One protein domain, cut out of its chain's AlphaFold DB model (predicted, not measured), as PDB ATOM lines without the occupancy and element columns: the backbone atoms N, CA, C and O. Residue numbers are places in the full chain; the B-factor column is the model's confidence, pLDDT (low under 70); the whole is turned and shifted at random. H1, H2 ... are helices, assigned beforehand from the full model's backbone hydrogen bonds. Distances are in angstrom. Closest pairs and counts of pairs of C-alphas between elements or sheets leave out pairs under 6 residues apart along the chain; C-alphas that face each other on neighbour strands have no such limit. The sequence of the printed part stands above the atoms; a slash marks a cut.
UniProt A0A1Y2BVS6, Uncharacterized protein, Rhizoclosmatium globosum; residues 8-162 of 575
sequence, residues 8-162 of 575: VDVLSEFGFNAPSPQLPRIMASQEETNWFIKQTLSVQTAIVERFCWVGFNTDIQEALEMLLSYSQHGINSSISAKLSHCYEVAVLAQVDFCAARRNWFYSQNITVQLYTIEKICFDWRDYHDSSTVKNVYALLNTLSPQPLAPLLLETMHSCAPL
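Overview. This is residues 8 to 162 of the 575 residues of an uncharacterized protein of Rhizoclosmatium globosum (UniProt A0A1Y2BVS6). Look for two lobes of helices set one after the other along the long axis, joined through H6. In the first, H4, H5 and H6 run side by side as a triangle, with the short helices H2 and H3 near H5; in the second, H8, H9 and H10 make another triangle of helices side by side, and H7 and the last residues of H6 meet it at a steeper angle. H1 lies at the far end of the first lobe, apart from the other helices. The printed part has 155 residues with ten named helices, H1 to H10 in chain order, and no named strand, so its class is all helix. It is compact, with a radius of gyration of the C-alphas of 16.6 A, yet elongated in outline, spanning 48 by 30 by 23 A.

Arrangement. Start from H8, residues 110 to 127, the longest helix. H10, residues 150 to 157, touches it the same way at a shallow tilt of 3 degrees; the closest C-alphas, of Leu 114 and Leu 152, are 6.0 A apart. H9, residues 130 to 142, forms a helical hairpin with H8, opposite ways at a shallow tilt of 23 degrees; H8 touches H9 with residues 120 to 124 alone, and H9 touches H8 with residues 130 to 133 alone, the closest C-alphas being those of Ile 120 and Val 133, 6.8 A apart. H9 and H10 are close but not clearly touching. Now go to the hub, H6, residues 77 to 93, which touches five helices. With residues 89 to 93 alone it touches residues 116 to 123 of H8 at a steep tilt of 57 degrees, and the C-alphas of Ala 93 and Ile 120, the closest, are 5.4 A apart. H6 and H9 only just touch, with 3 pairs of C-alphas within 8 A, the closest being those of Ala 93 and Val 136 at 7.2 A. H7, residues 99 to 107, touches residues 88 to 92 of H6 alone at a steep tilt of 58 degrees; the closest C-alphas are those of Leu 92 and Arg 101, 6.5 A. H4, residues 41 to 53, touches residues 79 to 86 of H6 alone, the same way at a shallow tilt of 7 degrees, closest at the C-alphas of Cys 52 and Cys 86, 5.4 A. H5, residues 58 to 69, forms a helical hairpin with H6 at a shallow tilt of 32 degrees, only just short of steep; the C-alphas of Leu 64 and Tyr 87, the closest, are 6.0 A apart. H2, residues 23 to 27, touches H5, closest at the C-alphas of Met 27 and Ala 63, 5.3 A. H3, residues 30 to 37, is close to H5 but not clearly touching, at 6.4 A between the C-alphas of Thr 33 and Leu 67. H1, residues 8 to 13, is apart from H2. Every O i to N i+4 pair is within hydrogen-bond range in H1, H3, H4, H5, H6, H7, H9 and H10; H8 has 11 of 14, and H2 has 0 of 1 beside 1 of 2 O i to N i+3 pairs.

Along the chain. Find C-alpha 8 at (70.092, 16.847, 40.199), where H1 begins. H4 is 18.2 A long from first to last C-alpha, and H5 16.5 A. From C-alpha 77 at (85.722, 20.860, 62.893), H6 runs 24.3 A. H7 measures 12.2 A, H8 25.7 A and H9 18.1 A. H10 ends at C-alpha 157, at (51.761, 17.980, 70.333).

Size, cuts and confidence. The two C-alphas farthest apart, of Asn 17 and Gln 146, are 51.2 A from each other. The printed part has no cut, and no link is long. The mean pLDDT of the printed part is 76.2; look for values under 70 at 39 residues, among them 8 to 28 and 123 to 132.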
ATOM      1  N   VAL A   8      69.515  16.836  41.547       42.41
ATOM      2  CA  VAL A   8      70.092  16.847  40.199       42.41
ATOM      3  C   VAL A   8      70.215  18.281  39.677       42.41
ATOM      4  O   VAL A   8      71.239  18.616  39.094       42.41
ATOM      5  N   ASP A   9      69.252  19.155  39.979       43.34
ATOM      6  CA  ASP A   9      69.277  20.562  39.568       43.34
ATOM      7  C   ASP A   9      70.381  21.347  40.303       43.34
ATOM      8  O   ASP A   9      71.073  22.156  39.694       43.34
ATOM      9  N   VAL A  10      70.647  21.031  41.577       45.62
ATOM     10  CA  VAL A  10      71.717  21.668  42.376       45.62
ATOM     11  C   VAL A  10      73.106  21.168  41.968       45.62
ATOM     12  O   VAL A  10      74.026  21.963  41.809       45.62
ATOM     13  N   LEU A  11      73.278  19.862  41.743       45.94
ATOM     14  CA  LEU A  11      74.529  19.326  41.192       45.94
ATOM     15  C   LEU A  11      74.801  19.867  39.779       45.94
ATOM     16  O   LEU A  11      75.958  20.126  39.445       45.94
ATOM     17  N   SER A  12      73.747  20.117  38.992       47.78
ATOM     18  CA  SER A  12      73.863  20.770  37.685       47.78
ATOM     19  C   SER A  12      74.290  22.241  37.789       47.78
ATOM     20  O   SER A  12      75.125  22.674  36.996       47.78
ATOM     21  N   GLU A  13      73.833  22.983  38.809       46.81
ATOM     22  CA  GLU A  13      74.295  24.355  39.094       46.81
ATOM     23  C   GLU A  13      75.777  24.408  39.506       46.81
ATOM     24  O   GLU A  13      76.458  25.397  39.231       46.81
ATOM     25  N   PHE A  14      76.311  23.332  40.098       48.88
ATOM     26  CA  PHE A  14      77.735  23.189  40.427       48.88
ATOM     27  C   PHE A  14      78.565  22.471  39.342       48.88
ATOM     28  O   PHE A  14      79.738  22.172  39.569       48.88
ATOM     29  N   GLY A  15      77.998  22.226  38.153       41.19
ATOM     30  CA  GLY A  15      78.725  21.710  36.984       41.19
ATOM     31  C   GLY A  15      78.931  20.190  36.936       41.19
ATOM     32  O   GLY A  15      79.768  19.714  36.167       41.19
ATOM     33  N   PHE A  16      78.181  19.413  37.719       49.53
ATOM     34  CA  PHE A  16      78.247  17.951  37.704       49.53
ATOM     35  C   PHE A  16      77.203  17.351  36.750       49.53
ATOM     36  O   PHE A  16      76.009  17.335  37.037       49.53
ATOM     37  N   ASN A  17      77.668  16.782  35.635       42.56
ATOM     38  CA  ASN A  17      76.886  15.862  34.806       42.56
ATOM     39  C   ASN A  17      77.072  14.429  35.335       42.56
ATOM     40  O   ASN A  17      78.009  13.750  34.917       42.56
ATOM     41  N   ALA A  18      76.220  13.962  36.253       37.59
ATOM     42  CA  ALA A  18      76.184  12.553  36.671       37.59
ATOM     43  C   ALA A  18      74.825  12.159  37.303       37.59
ATOM     44  O   ALA A  18      74.089  13.032  37.762       37.59
ATOM     45  N   PRO A  19      74.451  10.862  37.275       38.25
ATOM     46  CA  PRO A  19      73.064  10.412  37.240       38.25
ATOM     47  C   PRO A  19      72.453  10.100  38.617       38.25
ATOM     48  O   PRO A  19      73.118   9.585  39.507       38.25
ATOM     49  N   SER A  20      71.122  10.225  38.670       38.25
ATOM     50  CA  SER A  20      70.184   9.470  39.522       38.25
ATOM     51  C   SER A  20      69.964   9.927  40.989       38.25
ATOM     52  O   SER A  20      70.904  10.332  41.664       38.25
ATOM     53  N   PRO A  21      68.726   9.822  41.535       40.75
ATOM     54  CA  PRO A  21      68.310  10.329  42.858       40.75
ATOM     55  C   PRO A  21      68.861   9.573  44.090       40.75
ATOM     56  O   PRO A  21      68.227   9.583  45.142       40.75
ATOM     57  N   GLN A  22      70.007   8.892  44.003       45.28
ATOM     58  CA  GLN A  22      70.486   7.956  45.037       45.28
ATOM     59  C   GLN A  22      71.612   8.519  45.922       45.28
ATOM     60  O   GLN A  22      72.586   7.826  46.182       45.28
ATOM     61  N   LEU A  23      71.500   9.756  46.419       45.62
ATOM     62  CA  LEU A  23      72.561  10.368  47.239       45.62
ATOM     63  C   LEU A  23      72.953   9.587  48.518       45.62
ATOM     64  O   LEU A  23      74.147   9.532  48.798       45.62
ATOM     65  N   PRO A  24      72.042   8.928  49.267       46.91
ATOM     66  CA  PRO A  24      72.436   8.119  50.429       46.91
ATOM     67  C   PRO A  24      73.337   6.926  50.074       46.91
ATOM     68  O   PRO A  24      74.214   6.569  50.849       46.91
ATOM     69  N   ARG A  25      73.195   6.362  48.865       47.25
ATOM     70  CA  ARG A  25      74.092   5.303  48.365       47.25
ATOM     71  C   ARG A  25      75.462   5.816  47.919       47.25
ATOM     72  O   ARG A  25      76.359   5.003  47.744       47.25
ATOM     73  N   ILE A  26      75.614   7.129  47.730       51.34
ATOM     74  CA  ILE A  26      76.797   7.785  47.141       51.34
ATOM     75  C   ILE A  26      77.774   8.286  48.229       51.34
ATOM     76  O   ILE A  26      78.717   9.012  47.948       51.34
ATOM     77  N   MET A  27      77.577   7.940  49.503       58.31
ATOM     78  CA  MET A  27      78.592   8.157  50.553       58.31
ATOM     79  C   MET A  27      78.840   6.901  51.389       58.31
ATOM     80  O   MET A  27      79.255   6.982  52.541       58.31
ATOM     81  N   ALA A  28      78.593   5.733  50.790       61.97
ATOM     82  CA  ALA A  28      78.856   4.430  51.393       61.97
ATOM     83  C   ALA A  28      80.226   3.861  50.978       61.97
ATOM     84  O   ALA A  28      80.564   2.732  51.335       61.97
ATOM     85  N   SER A  29      81.025   4.613  50.208       75.44
ATOM     86  CA  SER A  29      82.366   4.200  49.804       75.44
ATOM     87  C   SER A  29      83.470   5.153  50.270       75.44
ATOM     88  O   SER A  29      83.306   6.364  50.461       75.44
ATOM     89  N   GLN A  30      84.665   4.576  50.390       79.12
ATOM     90  CA  GLN A  30      85.889   5.292  50.726       79.12
ATOM     91  C   GLN A  30      86.223   6.415  49.732       79.12
ATOM     92  O   GLN A  30      86.744   7.465  50.114       79.12
ATOM     93  N   GLU A  31      85.975   6.177  48.445       78.69
ATOM     94  CA  GLU A  31      86.313   7.101  47.362       78.69
ATOM     95  C   GLU A  31      85.459   8.373  47.429       78.69
ATOM     96  O   GLU A  31      85.978   9.485  47.311       78.69
ATOM     97  N   GLU A  32      84.176   8.213  47.729       79.50
ATOM     98  CA  GLU A  32      83.217   9.307  47.884       79.50
ATOM     99  C   GLU A  32      83.489  10.127  49.149       79.50
ATOM    100  O   GLU A  32      83.480  11.360  49.111       79.50
ATOM    101  N   THR A  33      83.840   9.458  50.252       81.94
ATOM    102  CA  THR A  33      84.266  10.135  51.485       81.94
ATOM    103  C   THR A  33      85.536  10.961  51.249       81.94
ATOM    104  O   THR A  33      85.610  12.131  51.632       81.94
ATOM    105  N   ASN A  34      86.518  10.410  50.525       84.12
ATOM    106  CA  ASN A  34      87.730  11.135  50.134       84.12
ATOM    107  C   ASN A  34      87.434  12.332  49.217       84.12
ATOM    108  O   ASN A  34      88.117  13.357  49.298       84.12
ATOM    109  N   TRP A  35      86.442  12.218  48.331       87.00
ATOM    110  CA  TRP A  35      85.986  13.331  47.501       87.00
ATOM    111  C   TRP A  35      85.348  14.438  48.347       87.00
ATOM    112  O   TRP A  35      85.699  15.604  48.156       87.00
ATOM    113  N   PHE A  36      84.483  14.089  49.307       87.25
ATOM    114  CA  PHE A  36      83.828  15.039  50.213       87.25
ATOM    115  C   PHE A  36      84.848  15.845  51.033       87.25
ATOM    116  O   PHE A  36      84.752  17.072  51.120       87.25
ATOM    117  N   ILE A  37      85.878  15.179  51.568       88.50
ATOM    118  CA  ILE A  37      86.953  15.823  52.342       88.50
ATOM    119  C   ILE A  37      87.693  16.884  51.512       88.50
ATOM    120  O   ILE A  37      88.086  17.919  52.047       88.50
ATOM    121  N   LYS A  38      87.853  16.665  50.201       90.19
ATOM    122  CA  LYS A  38      88.535  17.598  49.286       90.19
ATOM    123  C   LYS A  38      87.681  18.805  48.875       90.19
ATOM    124  O   LYS A  38      88.201  19.698  48.207       90.19
ATOM    125  N   GLN A  39      86.396  18.835  49.227       90.00
ATOM    126  CA  GLN A  39      85.503  19.933  48.859       90.00
ATOM    127  C   GLN A  39      85.748  21.196  49.688       90.00
ATOM    128  O   GLN A  39      86.322  21.172  50.775       90.00
ATOM    129  N   THR A  40      85.272  22.331  49.173       92.19
ATOM    130  CA  THR A  40      85.283  23.597  49.911       92.19
ATOM    131  C   THR A  40      84.309  23.553  51.092       92.19
ATOM    132  O   THR A  40      83.316  22.824  51.077       92.19
ATOM    133  N   LEU A  41      84.550  24.385  52.112       89.75
ATOM    134  CA  LEU A  41      83.701  24.452  53.307       89.75
ATOM    135  C   LEU A  41      82.227  24.748  52.978       89.75
ATOM    136  O   LEU A  41      81.334  24.194  53.614       89.75
ATOM    137  N   SER A  42      81.961  25.599  51.983       89.88
ATOM    138  CA  SER A  42      80.595  25.921  51.552       89.88
ATOM    139  C   SER A  42      79.881  24.700  50.968       89.88
ATOM    140  O   SER A  42      78.720  24.464  51.291       89.88
ATOM    141  N   VAL A  43      80.584  23.892  50.168       86.56
ATOM    142  CA  VAL A  43      80.045  22.658  49.576       86.56
ATOM    143  C   VAL A  43      79.837  21.598  50.653       86.56
ATOM    144  O   VAL A  43      78.762  21.009  50.722       86.56
ATOM    145  N   GLN A  44      80.809  21.412  51.553       87.38
ATOM    146  CA  GLN A  44      80.661  20.503  52.694       87.38
ATOM    147  C   GLN A  44      79.462  20.889  53.567       87.38
ATOM    148  O   GLN A  44      78.681  20.026  53.956       87.38
ATOM    149  N   THR A  45      79.279  22.187  53.827       88.69
ATOM    150  CA  THR A  45      78.149  22.702  54.610       88.69
ATOM    151  C   THR A  45      76.817  22.399  53.933       88.69
ATOM    152  O   THR A  45      75.943  21.828  54.575       88.69
ATOM    153  N   ALA A  46      76.674  22.731  52.647       85.06
ATOM    154  CA  ALA A  46      75.434  22.514  51.904       85.06
ATOM    155  C   ALA A  46      75.068  21.024  51.806       85.06
ATOM    156  O   ALA A  46      73.901  20.658  51.941       85.06
ATOM    157  N   ILE A  47      76.067  20.160  51.604       84.44
ATOM    158  CA  ILE A  47      75.878  18.708  51.564       84.44
ATOM    159  C   ILE A  47      75.418  18.193  52.931       84.44
ATOM    160  O   ILE A  47      74.409  17.499  52.998       84.44
ATOM    161  N   VAL A  48      76.110  18.554  54.017       86.69
ATOM    162  CA  VAL A  48      75.758  18.092  55.369       86.69
ATOM    163  C   VAL A  48      74.398  18.614  55.803       86.69
ATOM    164  O   VAL A  48      73.599  17.841  56.314       86.69
ATOM    165  N   GLU A  49      74.085  19.883  55.546       85.00
ATOM    166  CA  GLU A  49      72.748  20.421  55.814       85.00
ATOM    167  C   GLU A  49      71.683  19.613  55.077       85.00
ATOM    168  O   GLU A  49      70.680  19.238  55.675       85.00
ATOM    169  N   ARG A  50      71.926  19.237  53.820       79.75
ATOM    170  CA  ARG A  50      70.988  18.392  53.085       79.75
ATOM    171  C   ARG A  50      70.888  16.983  53.669       79.75
ATOM    172  O   ARG A  50      69.769  16.519  53.851       79.75
ATOM    173  N   PHE A  51      71.998  16.332  54.025       79.62
ATOM    174  CA  PHE A  51      71.977  15.028  54.712       79.62
ATOM    175  C   PHE A  51      71.161  15.070  56.004       79.62
ATOM    176  O   PHE A  51      70.400  14.150  56.274       79.62
ATOM    177  N   CYS A  52      71.260  16.164  56.754       81.00
ATOM    178  CA  CYS A  52      70.520  16.347  57.997       81.00
ATOM    179  C   CYS A  52      69.052  16.694  57.817       81.00
ATOM    180  O   CYS A  52      68.312  16.652  58.792       81.00
ATOM    181  N   TRP A  53      68.623  17.021  56.599       75.06
ATOM    182  CA  TRP A  53      67.234  17.341  56.284       75.06
ATOM    183  C   TRP A  53      66.526  16.262  55.462       75.06
ATOM    184  O   TRP A  53      65.300  16.203  55.518       75.06
ATOM    185  N   VAL A  54      67.244  15.372  54.773       75.31
ATOM    186  CA  VAL A  54      66.653  14.185  54.126       75.31
ATOM    187  C   VAL A  54      66.159  13.203  55.203       75.31
ATOM    188  O   VAL A  54      66.732  13.155  56.290       75.31
ATOM    189  N   GLY A  55      65.059  12.489  54.942       69.06
ATOM    190  CA  GLY A  55      64.470  11.545  55.897       69.06
ATOM    191  C   GLY A  55      65.438  10.428  56.278       69.06
ATOM    192  O   GLY A  55      65.989   9.788  55.384       69.06
ATOM    193  N   PHE A  56      65.668  10.210  57.577       71.69
ATOM    194  CA  PHE A  56      66.649   9.236  58.055       71.69
ATOM    195  C   PHE A  56      66.242   7.792  57.727       71.69
ATOM    196  O   PHE A  56      65.263   7.267  58.249       71.69
ATOM    197  N   ASN A  57      67.042   7.128  56.895       71.56
ATOM    198  CA  ASN A  57      67.007   5.684  56.690       71.56
ATOM    199  C   ASN A  57      68.346   5.056  57.130       71.56
ATOM    200  O   ASN A  57      69.285   5.768  57.503       71.56
ATOM    201  N   THR A  58      68.442   3.726  57.076       72.50
ATOM    202  CA  THR A  58      69.680   2.991  57.393       72.50
ATOM    203  C   THR A  58      70.865   3.476  56.556       72.50
ATOM    204  O   THR A  58      71.939   3.698  57.102       72.50
ATOM    205  N   ASP A  59      70.653   3.757  55.267       75.94
ATOM    206  CA  ASP A  59      71.710   4.209  54.352       75.94
ATOM    207  C   ASP A  59      72.298   5.575  54.766       75.94
ATOM    208  O   ASP A  59      73.507   5.787  54.701       75.94
ATOM    209  N   ILE A  60      71.464   6.519  55.219       77.31
ATOM    210  CA  ILE A  60      71.921   7.833  55.702       77.31
ATOM    211  C   ILE A  60      72.667   7.688  57.022       77.31
ATOM    212  O   ILE A  60      73.665   8.377  57.227       77.31
ATOM    213  N   GLN A  61      72.213   6.806  57.912       79.06
ATOM    214  CA  GLN A  61      72.933   6.542  59.153       79.06
ATOM    215  C   GLN A  61      74.324   5.965  58.875       79.06
ATOM    216  O   GLN A  61      75.296   6.465  59.437       79.06
ATOM    217  N   GLU A  62      74.428   4.980  57.980       82.50
ATOM    218  CA  GLU A  62      75.706   4.392  57.564       82.50
ATOM    219  C   GLU A  62      76.624   5.442  56.923       82.50
ATOM    220  O   GLU A  62      77.811   5.517  57.247       82.50
ATOM    221  N   ALA A  63      76.076   6.317  56.073       82.75
ATOM    222  CA  ALA A  63      76.827   7.415  55.471       82.75
ATOM    223  C   ALA A  63      77.327   8.425  56.523       82.75
ATOM    224  O   ALA A  63      78.477   8.863  56.477       82.75
ATOM    225  N   LEU A  64      76.488   8.790  57.499       86.19
ATOM    226  CA  LEU A  64      76.868   9.680  58.601       86.19
ATOM    227  C   LEU A  64      77.946   9.048  59.489       86.19
ATOM    228  O   LEU A  64      78.906   9.728  59.856       86.19
ATOM    229  N   GLU A  65      77.823   7.758  59.803       87.31
ATOM    230  CA  GLU A  65      78.816   7.002  60.568       87.31
ATOM    231  C   GLU A  65      80.159   6.938  59.825       87.31
ATOM    232  O   GLU A  65      81.213   7.214  60.409       87.31
ATOM    233  N   MET A  66      80.123   6.686  58.513       85.38
ATOM    234  CA  MET A  66      81.310   6.697  57.664       85.38
ATOM    235  C   MET A  66      81.979   8.074  57.663       85.38
ATOM    236  O   MET A  66      83.163   8.176  57.988       85.38
ATOM    237  N   LEU A  67      81.240   9.153  57.395       87.38
ATOM    238  CA  LEU A  67      81.783  10.515  57.410       87.38
ATOM    239  C   LEU A  67      82.364  10.899  58.779       87.38
ATOM    240  O   LEU A  67      83.410  11.548  58.850       87.38
ATOM    241  N   LEU A  68      81.730  10.471  59.874       89.31
ATOM    242  CA  LEU A  68      82.227  10.704  61.229       89.31
ATOM    243  C   LEU A  68      83.533   9.963  61.511       89.31
ATOM    244  O   LEU A  68      84.433  10.550  62.119       89.31
ATOM    245  N   SER A  69      83.688   8.728  61.025       89.44
ATOM    246  CA  SER A  69      84.945   7.975  61.155       89.44
ATOM    247  C   SER A  69      86.127   8.677  60.459       89.44
ATOM    248  O   SER A  69      87.263   8.624  60.936       89.44
ATOM    249  N   TYR A  70      85.846   9.440  59.395       85.94
ATOM    250  CA  TYR A  70      86.828  10.225  58.642       85.94
ATOM    251  C   TYR A  70      87.026  11.660  59.142       85.94
ATOM    252  O   TYR A  70      87.878  12.379  58.613       85.94
ATOM    253  N   SER A  71      86.321  12.082  60.194       84.75
ATOM    254  CA  SER A  71      86.428  13.441  60.748       84.75
ATOM    255  C   SER A  71      87.859  13.846  61.126       84.75
ATOM    256  O   SER A  71      88.248  14.998  60.944       84.75
ATOM    257  N   GLN A  72      88.679  12.885  61.565       82.38
ATOM    258  CA  GLN A  72      90.085  13.100  61.926       82.38
ATOM    259  C   GLN A  72      91.013  13.335  60.717       82.38
ATOM    260  O   GLN A  72      92.149  13.765  60.895       82.38
ATOM    261  N   HIS A  73      90.541  13.090  59.490       84.88
ATOM    262  CA  HIS A  73      91.348  13.050  58.264       84.88
ATOM    263  C   HIS A  73      91.107  14.242  57.320       84.88
ATOM    264  O   HIS A  73      91.330  14.135  56.115       84.88
ATOM    265  N   GLY A  74      90.686  15.396  57.852       78.69
ATOM    266  CA  GLY A  74      90.620  16.654  57.092       78.69
ATOM    267  C   GLY A  74      89.230  17.269  56.936       78.69
ATOM    268  O   GLY A  74      89.095  18.276  56.241       78.69
ATOM    269  N   ILE A  75      88.202  16.723  57.592       86.81
ATOM    270  CA  ILE A  75      86.902  17.397  57.692       86.81
ATOM    271  C   ILE A  75      87.041  18.579  58.654       86.81
ATOM    272  O   ILE A  75      87.599  18.461  59.745       86.81
ATOM    273  N   ASN A  76      86.526  19.742  58.255       91.88
ATOM    274  CA  ASN A  76      86.526  20.922  59.112       91.88
ATOM    275  C   ASN A  76      85.786  20.636  60.436       91.88
ATOM    276  O   ASN A  76      84.717  20.027  60.433       91.88
ATOM    277  N   SER A  77      86.308  21.117  61.567       88.56
ATOM    278  CA  SER A  77      85.722  20.860  62.893       88.56
ATOM    279  C   SER A  77      84.264  21.323  63.021       88.56
ATOM    280  O   SER A  77      83.470  20.657  63.683       88.56
ATOM    281  N   SER A  78      83.874  22.407  62.341       90.62
ATOM    282  CA  SER A  78      82.485  22.881  62.300       90.62
ATOM    283  C   SER A  78      81.563  21.909  61.555       90.62
ATOM    284  O   SER A  78      80.446  21.649  62.001       90.62
ATOM    285  N   ILE A  79      82.050  21.314  60.462       90.25
ATOM    286  CA  ILE A  79      81.323  20.293  59.697       90.25
ATOM    287  C   ILE A  79      81.223  18.999  60.499       90.25
ATOM    288  O   ILE A  79      80.146  18.417  60.579       90.25
ATOM    289  N   SER A  80      82.309  18.586  61.154       89.81
ATOM    290  CA  SER A  80      82.310  17.414  62.032       89.81
ATOM    291  C   SER A  80      81.309  17.556  63.183       89.81
ATOM    292  O   SER A  80      80.634  16.588  63.521       89.81
ATOM    293  N   ALA A  81      81.180  18.750  63.770       87.44
ATOM    294  CA  ALA A  81      80.187  19.015  64.809       87.44
ATOM    295  C   ALA A  81      78.750  18.920  64.265       87.44
ATOM    296  O   ALA A  81      77.899  18.300  64.904       87.44
ATOM    297  N   LYS A  82      78.488  19.466  63.066       88.94
ATOM    298  CA  LYS A  82      77.186  19.326  62.388       88.94
ATOM    299  C   LYS A  82      76.862  17.863  62.080       88.94
ATOM    300  O   LYS A  82      75.763  17.428  62.395       88.94
ATOM    301  N   LEU A  83      77.812  17.101  61.536       89.44
ATOM    302  CA  LEU A  83      77.667  15.667  61.257       89.44
ATOM    303  C   LEU A  83      77.378  14.859  62.525       89.44
ATOM    304  O   LEU A  83      76.498  14.006  62.519       89.44
ATOM    305  N   SER A  84      78.082  15.153  63.622       89.19
ATOM    306  CA  SER A  84      77.861  14.463  64.896       89.19
ATOM    307  C   SER A  84      76.465  14.755  65.425       89.19
ATOM    308  O   SER A  84      75.748  13.828  65.777       89.19
ATOM    309  N   HIS A  85      76.038  16.018  65.400       88.19
ATOM    310  CA  HIS A  85      74.686  16.391  65.800       88.19
ATOM    311  C   HIS A  85      73.617  15.692  64.943       88.19
ATOM    312  O   HIS A  85      72.676  15.110  65.470       88.19
ATOM    313  N   CYS A  86      73.808  15.697  63.628       87.56
ATOM    314  CA  CYS A  86      72.953  15.040  62.648       87.56
ATOM    315  C   CYS A  86      72.780  13.543  62.913       87.56
ATOM    316  O   CYS A  86      71.664  13.034  62.906       87.56
ATOM    317  N   TYR A  87      73.889  12.857  63.187       88.00
ATOM    318  CA  TYR A  87      73.915  11.436  63.504       88.00
ATOM    319  C   TYR A  87      73.168  11.126  64.801       88.00
ATOM    320  O   TYR A  87      72.380  10.189  64.843       88.00
ATOM    321  N   GLU A  88      73.354  11.931  65.848       88.19
ATOM    322  CA  GLU A  88      72.629  11.749  67.110       88.19
ATOM    323  C   GLU A  88      71.115  11.905  66.925       88.19
ATOM    324  O   GLU A  88      70.353  11.094  67.445       88.19
ATOM    325  N   VAL A  89      70.676  12.894  66.135       85.50
ATOM    326  CA  VAL A  89      69.258  13.073  65.782       85.50
ATOM    327  C   VAL A  89      68.746  11.895  64.946       85.50
ATOM    328  O   VAL A  89      67.663  11.388  65.226       85.50
ATOM    329  N   ALA A  90      69.529  11.424  63.969       80.56
ATOM    330  CA  ALA A  90      69.180  10.277  63.134       80.56
ATOM    331  C   ALA A  90      68.975   9.006  63.958       80.56
ATOM    332  O   ALA A  90      67.966   8.320  63.816       80.56
ATOM    333  N   VAL A  91      69.909   8.722  64.864       80.00
ATOM    334  CA  VAL A  91      69.848   7.550  65.739       80.00
ATOM    335  C   VAL A  91      68.721   7.686  66.764       80.00
ATOM    336  O   VAL A  91      68.080   6.692  67.073       80.00
ATOM    337  N   LEU A  92      68.438   8.895  67.265       79.19
ATOM    338  CA  LEU A  92      67.293   9.151  68.152       79.19
ATOM    339  C   LEU A  92      65.937   8.964  67.466       79.19
ATOM    340  O   LEU A  92      64.973   8.595  68.134       79.19
ATOM    341  N   ALA A  93      65.851   9.258  66.168       74.00
ATOM    342  CA  ALA A  93      64.648   9.024  65.376       74.00
ATOM    343  C   ALA A  93      64.409   7.525  65.121       74.00
ATOM    344  O   ALA A  93      63.264   7.099  64.961       74.00
ATOM    345  N   GLN A  94      65.475   6.719  65.139       69.56
ATOM    346  CA  GLN A  94      65.407   5.269  65.014       69.56
ATOM    347  C   GLN A  94      65.203   4.594  66.385       69.56
ATOM    348  O   GLN A  94      65.547   5.118  67.438       69.56
ATOM    349  N   VAL A  95      64.584   3.412  66.381       58.59
ATOM    350  CA  VAL A  95      63.970   2.746  67.552       58.59
ATOM    351  C   VAL A  95      64.964   2.388  68.684       58.59
ATOM    352  O   VAL A  95      64.536   2.071  69.796       58.59
ATOM    353  N   ASP A  96      66.277   2.509  68.465       61.91
ATOM    354  CA  ASP A  96      67.334   2.216  69.446       61.91
ATOM    355  C   ASP A  96      67.565   3.362  70.444       61.91
ATOM    356  O   ASP A  96      68.644   3.952  70.587       61.91
ATOM    357  N   PHE A  97      66.517   3.652  71.208       66.44
ATOM    358  CA  PHE A  97      66.514   4.695  72.219       66.44
ATOM    359  C   PHE A  97      67.224   4.242  73.509       66.44
ATOM    360  O   PHE A  97      66.607   3.908  74.527       66.44
ATOM    361  N   CYS A  98      68.558   4.207  73.487       75.69
ATOM    362  CA  CYS A  98      69.362   3.846  74.655       75.69
ATOM    363  C   CYS A  98      69.598   5.041  75.602       75.69
ATOM    364  O   CYS A  98      69.457   6.213  75.241       75.69
ATOM    365  N   ALA A  99      70.002   4.755  76.846       78.06
ATOM    366  CA  ALA A  99      70.217   5.784  77.869       78.06
ATOM    367  C   ALA A  99      71.244   6.857  77.458       78.06
ATOM    368  O   ALA A  99      71.098   8.015  77.841       78.06
ATOM    369  N   ALA A 100      72.255   6.497  76.658       82.00
ATOM    370  CA  ALA A 100      73.278   7.433  76.196       82.00
ATOM    371  C   ALA A 100      72.700   8.519  75.275       82.00
ATOM    372  O   ALA A 100      72.971   9.700  75.481       82.00
ATOM    373  N   ARG A 101      71.852   8.136  74.315       83.25
ATOM    374  CA  ARG A 101      71.213   9.063  73.364       83.25
ATOM    375  C   ARG A 101      70.221   9.987  74.053       83.25
ATOM    376  O   ARG A 101      70.177  11.188  73.801       83.25
ATOM    377  N   ARG A 102      69.485   9.437  75.012       82.19
ATOM    378  CA  ARG A 102      68.602  10.217  75.872       82.19
ATOM    379  C   ARG A 102      69.374  11.254  76.698       82.19
ATOM    380  O   ARG A 102      69.000  12.423  76.727       82.19
ATOM    381  N   ASN A 103      70.471  10.846  77.338       86.56
ATOM    382  CA  ASN A 103      71.330  11.767  78.085       86.56
ATOM    383  C   ASN A 103      71.925  12.844  77.172       86.56
ATOM    384  O   ASN A 103      72.002  14.004  77.574       86.56
ATOM    385  N   TRP A 104      72.295  12.480  75.940       89.94
ATOM    386  CA  TRP A 104      72.723  13.444  74.936       89.94
ATOM    387  C   TRP A 104      71.635  14.489  74.676       89.94
ATOM    388  O   TRP A 104      71.940  15.671  74.819       89.94
ATOM    389  N   PHE A 105      70.384  14.088  74.412       90.75
ATOM    390  CA  PHE A 105      69.271  15.013  74.146       90.75
ATOM    391  C   PHE A 105      69.077  16.017  75.291       90.75
ATOM    392  O   PHE A 105      69.027  17.226  75.055       90.75
ATOM    393  N   TYR A 106      69.054  15.554  76.544       89.81
ATOM    394  CA  TYR A 106      68.890  16.453  77.695       89.81
ATOM    395  C   TYR A 106      70.110  17.320  77.993       89.81
ATOM    396  O   TYR A 106      69.967  18.365  78.617       89.81
ATOM    397  N   SER A 107      71.303  16.910  77.555       91.62
ATOM    398  CA  SER A 107      72.506  17.739  77.674       91.62
ATOM    399  C   SER A 107      72.563  18.874  76.644       91.62
ATOM    400  O   SER A 107      73.401  19.768  76.771       91.62
ATOM    401  N   GLN A 108      71.684  18.859  75.634       93.00
ATOM    402  CA  GLN A 108      71.609  19.911  74.627       93.00
ATOM    403  C   GLN A 108      70.836  21.141  75.120       93.00
ATOM    404  O   GLN A 108      70.046  21.088  76.060       93.00
ATOM    405  N   ASN A 109      71.044  22.271  74.442       94.00
ATOM    406  CA  ASN A 109      70.232  23.465  74.654       94.00
ATOM    407  C   ASN A 109      68.835  23.324  74.012       94.00
ATOM    408  O   ASN A 109      68.601  22.466  73.160       94.00
ATOM    409  N   ILE A 110      67.921  24.221  74.390       90.62
ATOM    410  CA  ILE A 110      66.523  24.195  73.938       90.62
ATOM    411  C   ILE A 110      66.374  24.266  72.411       90.62
ATOM    412  O   ILE A 110      65.529  23.581  71.849       90.62
ATOM    413  N   THR A 111      67.207  25.052  71.724       92.31
ATOM    414  CA  THR A 111      67.160  25.200  70.261       92.31
ATOM    415  C   THR A 111      67.460  23.876  69.567       92.31
ATOM    416  O   THR A 111      66.788  23.501  68.613       92.31
ATOM    417  N   VAL A 112      68.453  23.150  70.076       89.50
ATOM    418  CA  VAL A 112      68.857  21.844  69.558       89.50
ATOM    419  C   VAL A 112      67.808  20.773  69.874       89.50
ATOM    420  O   VAL A 112      67.507  19.934  69.024       89.50
ATOM    421  N   GLN A 113      67.208  20.817  71.064       90.94
ATOM    422  CA  GLN A 113      66.106  19.927  71.436       90.94
ATOM    423  C   GLN A 113      64.874  20.149  70.548       90.94
ATOM    424  O   GLN A 113      64.299  19.178  70.064       90.94
ATOM    425  N   LEU A 114      64.511  21.409  70.275       91.00
ATOM    426  CA  LEU A 114      63.411  21.762  69.371       91.00
ATOM    427  C   LEU A 114      63.664  21.250  67.958       91.00
ATOM    428  O   LEU A 114      62.825  20.536  67.421       91.00
ATOM    429  N   TYR A 115      64.844  21.534  67.405       88.12
ATOM    430  CA  TYR A 115      65.245  21.026  66.094       88.12
ATOM    431  C   TYR A 115      65.149  19.495  66.021       88.12
ATOM    432  O   TYR A 115      64.639  18.943  65.050       88.12
ATOM    433  N   THR A 116      65.591  18.802  67.074       88.50
ATOM    434  CA  THR A 116      65.524  17.337  67.156       88.50
ATOM    435  C   THR A 116      64.075  16.840  67.112       88.50
ATOM    436  O   THR A 116      63.773  15.924  66.352       88.50
ATOM    437  N   ILE A 117      63.163  17.456  67.873       88.00
ATOM    438  CA  ILE A 117      61.731  17.108  67.876       88.00
ATOM    439  C   ILE A 117      61.092  17.400  66.517       88.00
ATOM    440  O   ILE A 117      60.412  16.540  65.965       88.00
ATOM    441  N   GLU A 118      61.325  18.583  65.948       87.25
ATOM    442  CA  GLU A 118      60.810  18.951  64.623       87.25
ATOM    443  C   GLU A 118      61.289  17.974  63.549       87.25
ATOM    444  O   GLU A 118      60.522  17.589  62.666       87.25
ATOM    445  N   LYS A 119      62.541  17.523  63.649       82.75
ATOM    446  CA  LYS A 119      63.121  16.573  62.706       82.75
ATOM    447  C   LYS A 119      62.542  15.164  62.862       82.75
ATOM    448  O   LYS A 119      62.143  14.583  61.856       82.75
ATOM    449  N   ILE A 120      62.406  14.651  64.090       81.81
ATOM    450  CA  ILE A 120      61.696  13.383  64.365       81.81
ATOM    451  C   ILE A 120      60.264  13.457  63.818       81.81
ATOM    452  O   ILE A 120      59.764  12.507  63.216       81.81
ATOM    453  N   CYS A 121      59.617  14.610  63.985       81.69
ATOM    454  CA  CYS A 121      58.283  14.849  63.470       81.69
ATOM    455  C   CYS A 121      58.204  14.830  61.938       81.69
ATOM    456  O   CYS A 121      57.252  14.300  61.366       81.69
ATOM    457  N   PHE A 122      59.183  15.445  61.276       79.44
ATOM    458  CA  PHE A 122      59.240  15.560  59.824       79.44
ATOM    459  C   PHE A 122      59.525  14.208  59.154       79.44
ATOM    460  O   PHE A 122      58.835  13.839  58.203       79.44
ATOM    461  N   ASP A 123      60.471  13.439  59.697       69.62
ATOM    462  CA  ASP A 123      60.939  12.170  59.118       69.62
ATOM    463  C   ASP A 123      59.931  11.024  59.219       69.62
ATOM    464  O   ASP A 123      60.032  10.026  58.503       69.62
ATOM    465  N   TRP A 124      58.897  11.201  60.039       68.00
ATOM    466  CA  TRP A 124      57.741  10.317  60.076       68.00
ATOM    467  C   TRP A 124      57.121  10.078  58.698       68.00
ATOM    468  O   TRP A 124      56.696   8.967  58.402       68.00
ATOM    469  N   ARG A 125      57.058  11.115  57.853       59.28
ATOM    470  CA  ARG A 125      56.301  11.054  56.599       59.28
ATOM    471  C   ARG A 125      56.846  10.001  55.625       59.28
ATOM    472  O   ARG A 125      56.065   9.484  54.828       59.28
ATOM    473  N   ASP A 126      58.137   9.690  55.709       56.72
ATOM    474  CA  ASP A 126      58.824   8.887  54.700       56.72
ATOM    475  C   ASP A 126      59.212   7.475  55.189       56.72
ATOM    476  O   ASP A 126      59.322   6.575  54.354       56.72
ATOM    477  N   TYR A 127      59.390   7.243  56.503       54.25
ATOM    478  CA  TYR A 127      60.028   5.998  56.982       54.25
ATOM    479  C   TYR A 127      59.511   5.390  58.295       54.25
ATOM    480  O   TYR A 127      59.805   4.222  58.557       54.25
ATOM    481  N   HIS A 128      58.752   6.116  59.124       55.47
ATOM    482  CA  HIS A 128      58.386   5.635  60.461       55.47
ATOM    483  C   HIS A 128      56.885   5.573  60.686       55.47
ATOM    484  O   HIS A 128      56.121   6.434  60.265       55.47
ATOM    485  N   ASP A 129      56.468   4.560  61.432       60.94
ATOM    486  CA  ASP A 129      55.084   4.435  61.826       60.94
ATOM    487  C   ASP A 129      54.743   5.401  62.977       60.94
ATOM    488  O   ASP A 129      55.595   5.774  63.788       60.94
ATOM    489  N   SER A 130      53.483   5.827  63.070       61.22
ATOM    490  CA  SER A 130      53.014   6.825  64.046       61.22
ATOM    491  C   SER A 130      53.300   6.445  65.507       61.22
ATOM    492  O   SER A 130      53.422   7.326  66.360       61.22
ATOM    493  N   SER A 131      53.446   5.153  65.818       60.84
ATOM    494  CA  SER A 131      53.830   4.673  67.149       60.84
ATOM    495  C   SER A 131      55.311   4.852  67.441       60.84
ATOM    496  O   SER A 131      55.643   5.039  68.602       60.84
ATOM    497  N   THR A 132      56.200   4.848  66.446       65.62
ATOM    498  CA  THR A 132      57.631   5.076  66.675       65.62
ATOM    499  C   THR A 132      57.849   6.497  67.171       65.62
ATOM    500  O   THR A 132      58.478   6.685  68.208       65.62
ATOM    501  N   VAL A 133      57.229   7.485  66.518       70.75
ATOM    502  CA  VAL A 133      57.249   8.889  66.969       70.75
ATOM    503  C   VAL A 133      56.653   9.015  68.370       70.75
ATOM    504  O   VAL A 133      57.263   9.625  69.244       70.75
ATOM    505  N   LYS A 134      55.498   8.382  68.620       68.12
ATOM    506  CA  LYS A 134      54.867   8.355  69.951       68.12
ATOM    507  C   LYS A 134      55.779   7.737  71.005       68.12
ATOM    508  O   LYS A 134      55.897   8.295  72.085       68.12
ATOM    509  N   ASN A 135      56.428   6.617  70.701       68.19
ATOM    510  CA  ASN A 135      57.312   5.910  71.620       68.19
ATOM    511  C   ASN A 135      58.558   6.741  71.916       68.19
ATOM    512  O   ASN A 135      58.920   6.871  73.076       68.19
ATOM    513  N   VAL A 136      59.179   7.351  70.905       73.00
ATOM    514  CA  VAL A 136      60.325   8.252  71.101       73.00
ATOM    515  C   VAL A 136      59.921   9.439  71.973       73.00
ATOM    516  O   VAL A 136      60.609   9.762  72.936       73.00
ATOM    517  N   TYR A 137      58.765  10.046  71.710       77.00
ATOM    518  CA  TYR A 137      58.248  11.160  72.505       77.00
ATOM    519  C   TYR A 137      57.879  10.757  73.933       77.00
ATOM    520  O   TYR A 137      58.220  11.470  74.878       77.00
ATOM    521  N   ALA A 138      57.266   9.589  74.108       71.25
ATOM    522  CA  ALA A 138      56.998   9.015  75.416       71.25
ATOM    523  C   ALA A 138      58.306   8.747  76.167       71.25
ATOM    524  O   ALA A 138      58.427   9.091  77.337       71.25
ATOM    525  N   LEU A 139      59.335   8.219  75.497       72.44
ATOM    526  CA  LEU A 139      60.656   7.946  76.073       72.44
ATOM    527  C   LEU A 139      61.427   9.223  76.460       72.44
ATOM    528  O   LEU A 139      62.115   9.250  77.486       72.44
ATOM    529  N   LEU A 140      61.280  10.287  75.667       77.19
ATOM    530  CA  LEU A 140      61.804  11.630  75.945       77.19
ATOM    531  C   LEU A 140      61.050  12.355  77.068       77.19
ATOM    532  O   LEU A 140      61.537  13.347  77.597       77.19
ATOM    533  N   ASN A 141      59.864  11.896  77.448       72.81
ATOM    534  CA  ASN A 141      59.141  12.476  78.573       72.81
ATOM    535  C   ASN A 141      59.277  11.622  79.849       72.81
ATOM    536  O   ASN A 141      59.572  12.153  80.915       72.81
ATOM    537  N   THR A 142      59.143  10.294  79.727       67.44
ATOM    538  CA  THR A 142      59.321   9.279  80.793       67.44
ATOM    539  C   THR A 142      60.680   9.336  81.458       67.44
ATOM    540  O   THR A 142      60.816   9.457  82.669       67.44
ATOM    541  N   LEU A 143      61.722   9.136  80.668       70.88
ATOM    542  CA  LEU A 143      63.029   8.804  81.204       70.88
ATOM    543  C   LEU A 143      63.873  10.067  81.341       70.88
ATOM    544  O   LEU A 143      65.105  10.000  81.399       70.88
ATOM    545  N   SER A 144      63.199  11.220  81.357       72.00
ATOM    546  CA  SER A 144      63.833  12.501  81.540       72.00
ATOM    547  C   SER A 144      64.290  12.686  82.979       72.00
ATOM    548  O   SER A 144      63.500  12.507  83.904       72.00
ATOM    549  N   PRO A 145      65.550  13.096  83.203       75.94
ATOM    550  CA  PRO A 145      65.995  13.494  84.527       75.94
ATOM    551  C   PRO A 145      65.309  14.789  84.999       75.94
ATOM    552  O   PRO A 145      65.402  15.117  86.180       75.94
ATOM    553  N   GLN A 146      64.656  15.543  84.101       80.50
ATOM    554  CA  GLN A 146      63.992  16.821  84.390       80.50
ATOM    555  C   GLN A 146      62.712  16.999  83.551       80.50
ATOM    556  O   GLN A 146      62.662  16.521  82.423       80.50
ATOM    557  N   PRO A 147      61.681  17.716  84.024       78.12
ATOM    558  CA  PRO A 147      60.511  18.012  83.197       78.12
ATOM    559  C   PRO A 147      60.908  18.700  81.882       78.12
ATOM    560  O   PRO A 147      61.715  19.633  81.893       78.12
ATOM    561  N   LEU A 148      60.344  18.252  80.755       82.00
ATOM    562  CA  LEU A 148      60.550  18.904  79.460       82.00
ATOM    563  C   LEU A 148      60.034  20.349  79.498       82.00
ATOM    564  O   LEU A 148      59.026  20.659  80.136       82.00
ATOM    565  N   ALA A 149      60.714  21.245  78.781       86.94
ATOM    566  CA  ALA A 149      60.262  22.624  78.645       86.94
ATOM    567  C   ALA A 149      58.879  22.679  77.952       86.94
ATOM    568  O   ALA A 149      58.678  21.960  76.969       86.94
ATOM    569  N   PRO A 150      57.952  23.567  78.368       85.75
ATOM    570  CA  PRO A 150      56.609  23.652  77.780       85.75
ATOM    571  C   PRO A 150      56.597  23.830  76.256       85.75
ATOM    572  O   PRO A 150      55.759  23.252  75.576       85.75
ATOM    573  N   LEU A 151      57.568  24.573  75.716       89.31
ATOM    574  CA  LEU A 151      57.716  24.790  74.275       89.31
ATOM    575  C   LEU A 151      58.047  23.494  73.507       89.31
ATOM    576  O   LEU A 151      57.580  23.305  72.387       89.31
ATOM    577  N   LEU A 152      58.824  22.580  74.106       88.19
ATOM    578  CA  LEU A 152      59.102  21.266  73.510       88.19
ATOM    579  C   LEU A 152      57.830  20.425  73.472       88.19
ATOM    580  O   LEU A 152      57.528  19.840  72.440       88.19
ATOM    581  N   LEU A 153      57.061  20.421  74.567       83.75
ATOM    582  CA  LEU A 153      55.786  19.707  74.645       83.75
ATOM    583  C   LEU A 153      54.793  20.230  73.601       83.75
ATOM    584  O   LEU A 153      54.187  19.441  72.884       83.75
ATOM    585  N   GLU A 154      54.666  21.549  73.453       85.31
ATOM    586  CA  GLU A 154      53.819  22.163  72.422       85.31
ATOM    587  C   GLU A 154      54.257  21.761  71.000       85.31
ATOM    588  O   GLU A 154      53.426  21.432  70.148       85.31
ATOM    589  N   THR A 155      55.567  21.699  70.754       87.25
ATOM    590  CA  THR A 155      56.131  21.256  69.467       87.25
ATOM    591  C   THR A 155      55.871  19.765  69.218       87.25
ATOM    592  O   THR A 155      55.517  19.365  68.111       87.25
ATOM    593  N   MET A 156      55.956  18.930  70.257       83.94
ATOM    594  CA  MET A 156      55.595  17.512  70.177       83.94
ATOM    595  C   MET A 156      54.102  17.353  69.869       83.94
ATOM    596  O   MET A 156      53.756  16.630  68.943       83.94
ATOM    597  N   HIS A 157      53.210  18.064  70.562       79.62
ATOM    598  CA  HIS A 157      51.761  17.980  70.333       79.62
ATOM    599  C   HIS A 157      51.319  18.513  68.965       79.62
ATOM    600  O   HIS A 157      50.385  17.982  68.366       79.62
ATOM    601  N   SER A 158      51.988  19.544  68.445       85.00
ATOM    602  CA  SER A 158      51.722  20.078  67.100       85.00
ATOM    603  C   SER A 158      52.279  19.199  65.977       85.00
ATOM    604  O   SER A 158      51.998  19.439  64.799       85.00
ATOM    605  N   CYS A 159      53.016  18.144  66.325       83.56
ATOM    606  CA  CYS A 159      53.530  17.195  65.364       83.56
ATOM    607  C   CYS A 159      52.390  16.483  64.616       83.56
ATOM    608  O   CYS A 159      51.490  15.903  65.227       83.56
ATOM    609  N   ALA A 160      52.440  16.485  63.281       81.94
ATOM    610  CA  ALA A 160      51.377  15.961  62.415       81.94
ATOM    611  C   ALA A 160      50.847  14.547  62.767       81.94
ATOM    612  O   ALA A 160      49.629  14.371  62.723       81.94
ATOM    613  N   PRO A 161      51.672  13.551  63.149       73.81
ATOM    614  CA  PRO A 161      51.220  12.200  63.496       73.81
ATOM    615  C   PRO A 161      50.452  12.160  64.821       73.81
ATOM    616  O   PRO A 161      49.468  11.434  64.944       73.81
ATOM    617  N   LEU A 162      50.883  12.950  65.811       75.31
ATOM    618  CA  LEU A 162      50.169  13.090  67.080       75.31
ATOM    619  C   LEU A 162      48.862  13.849  66.882       75.31
ATOM    620  O   LEU A 162      47.817  13.393  67.334       75.31
TER     621      LEU A 162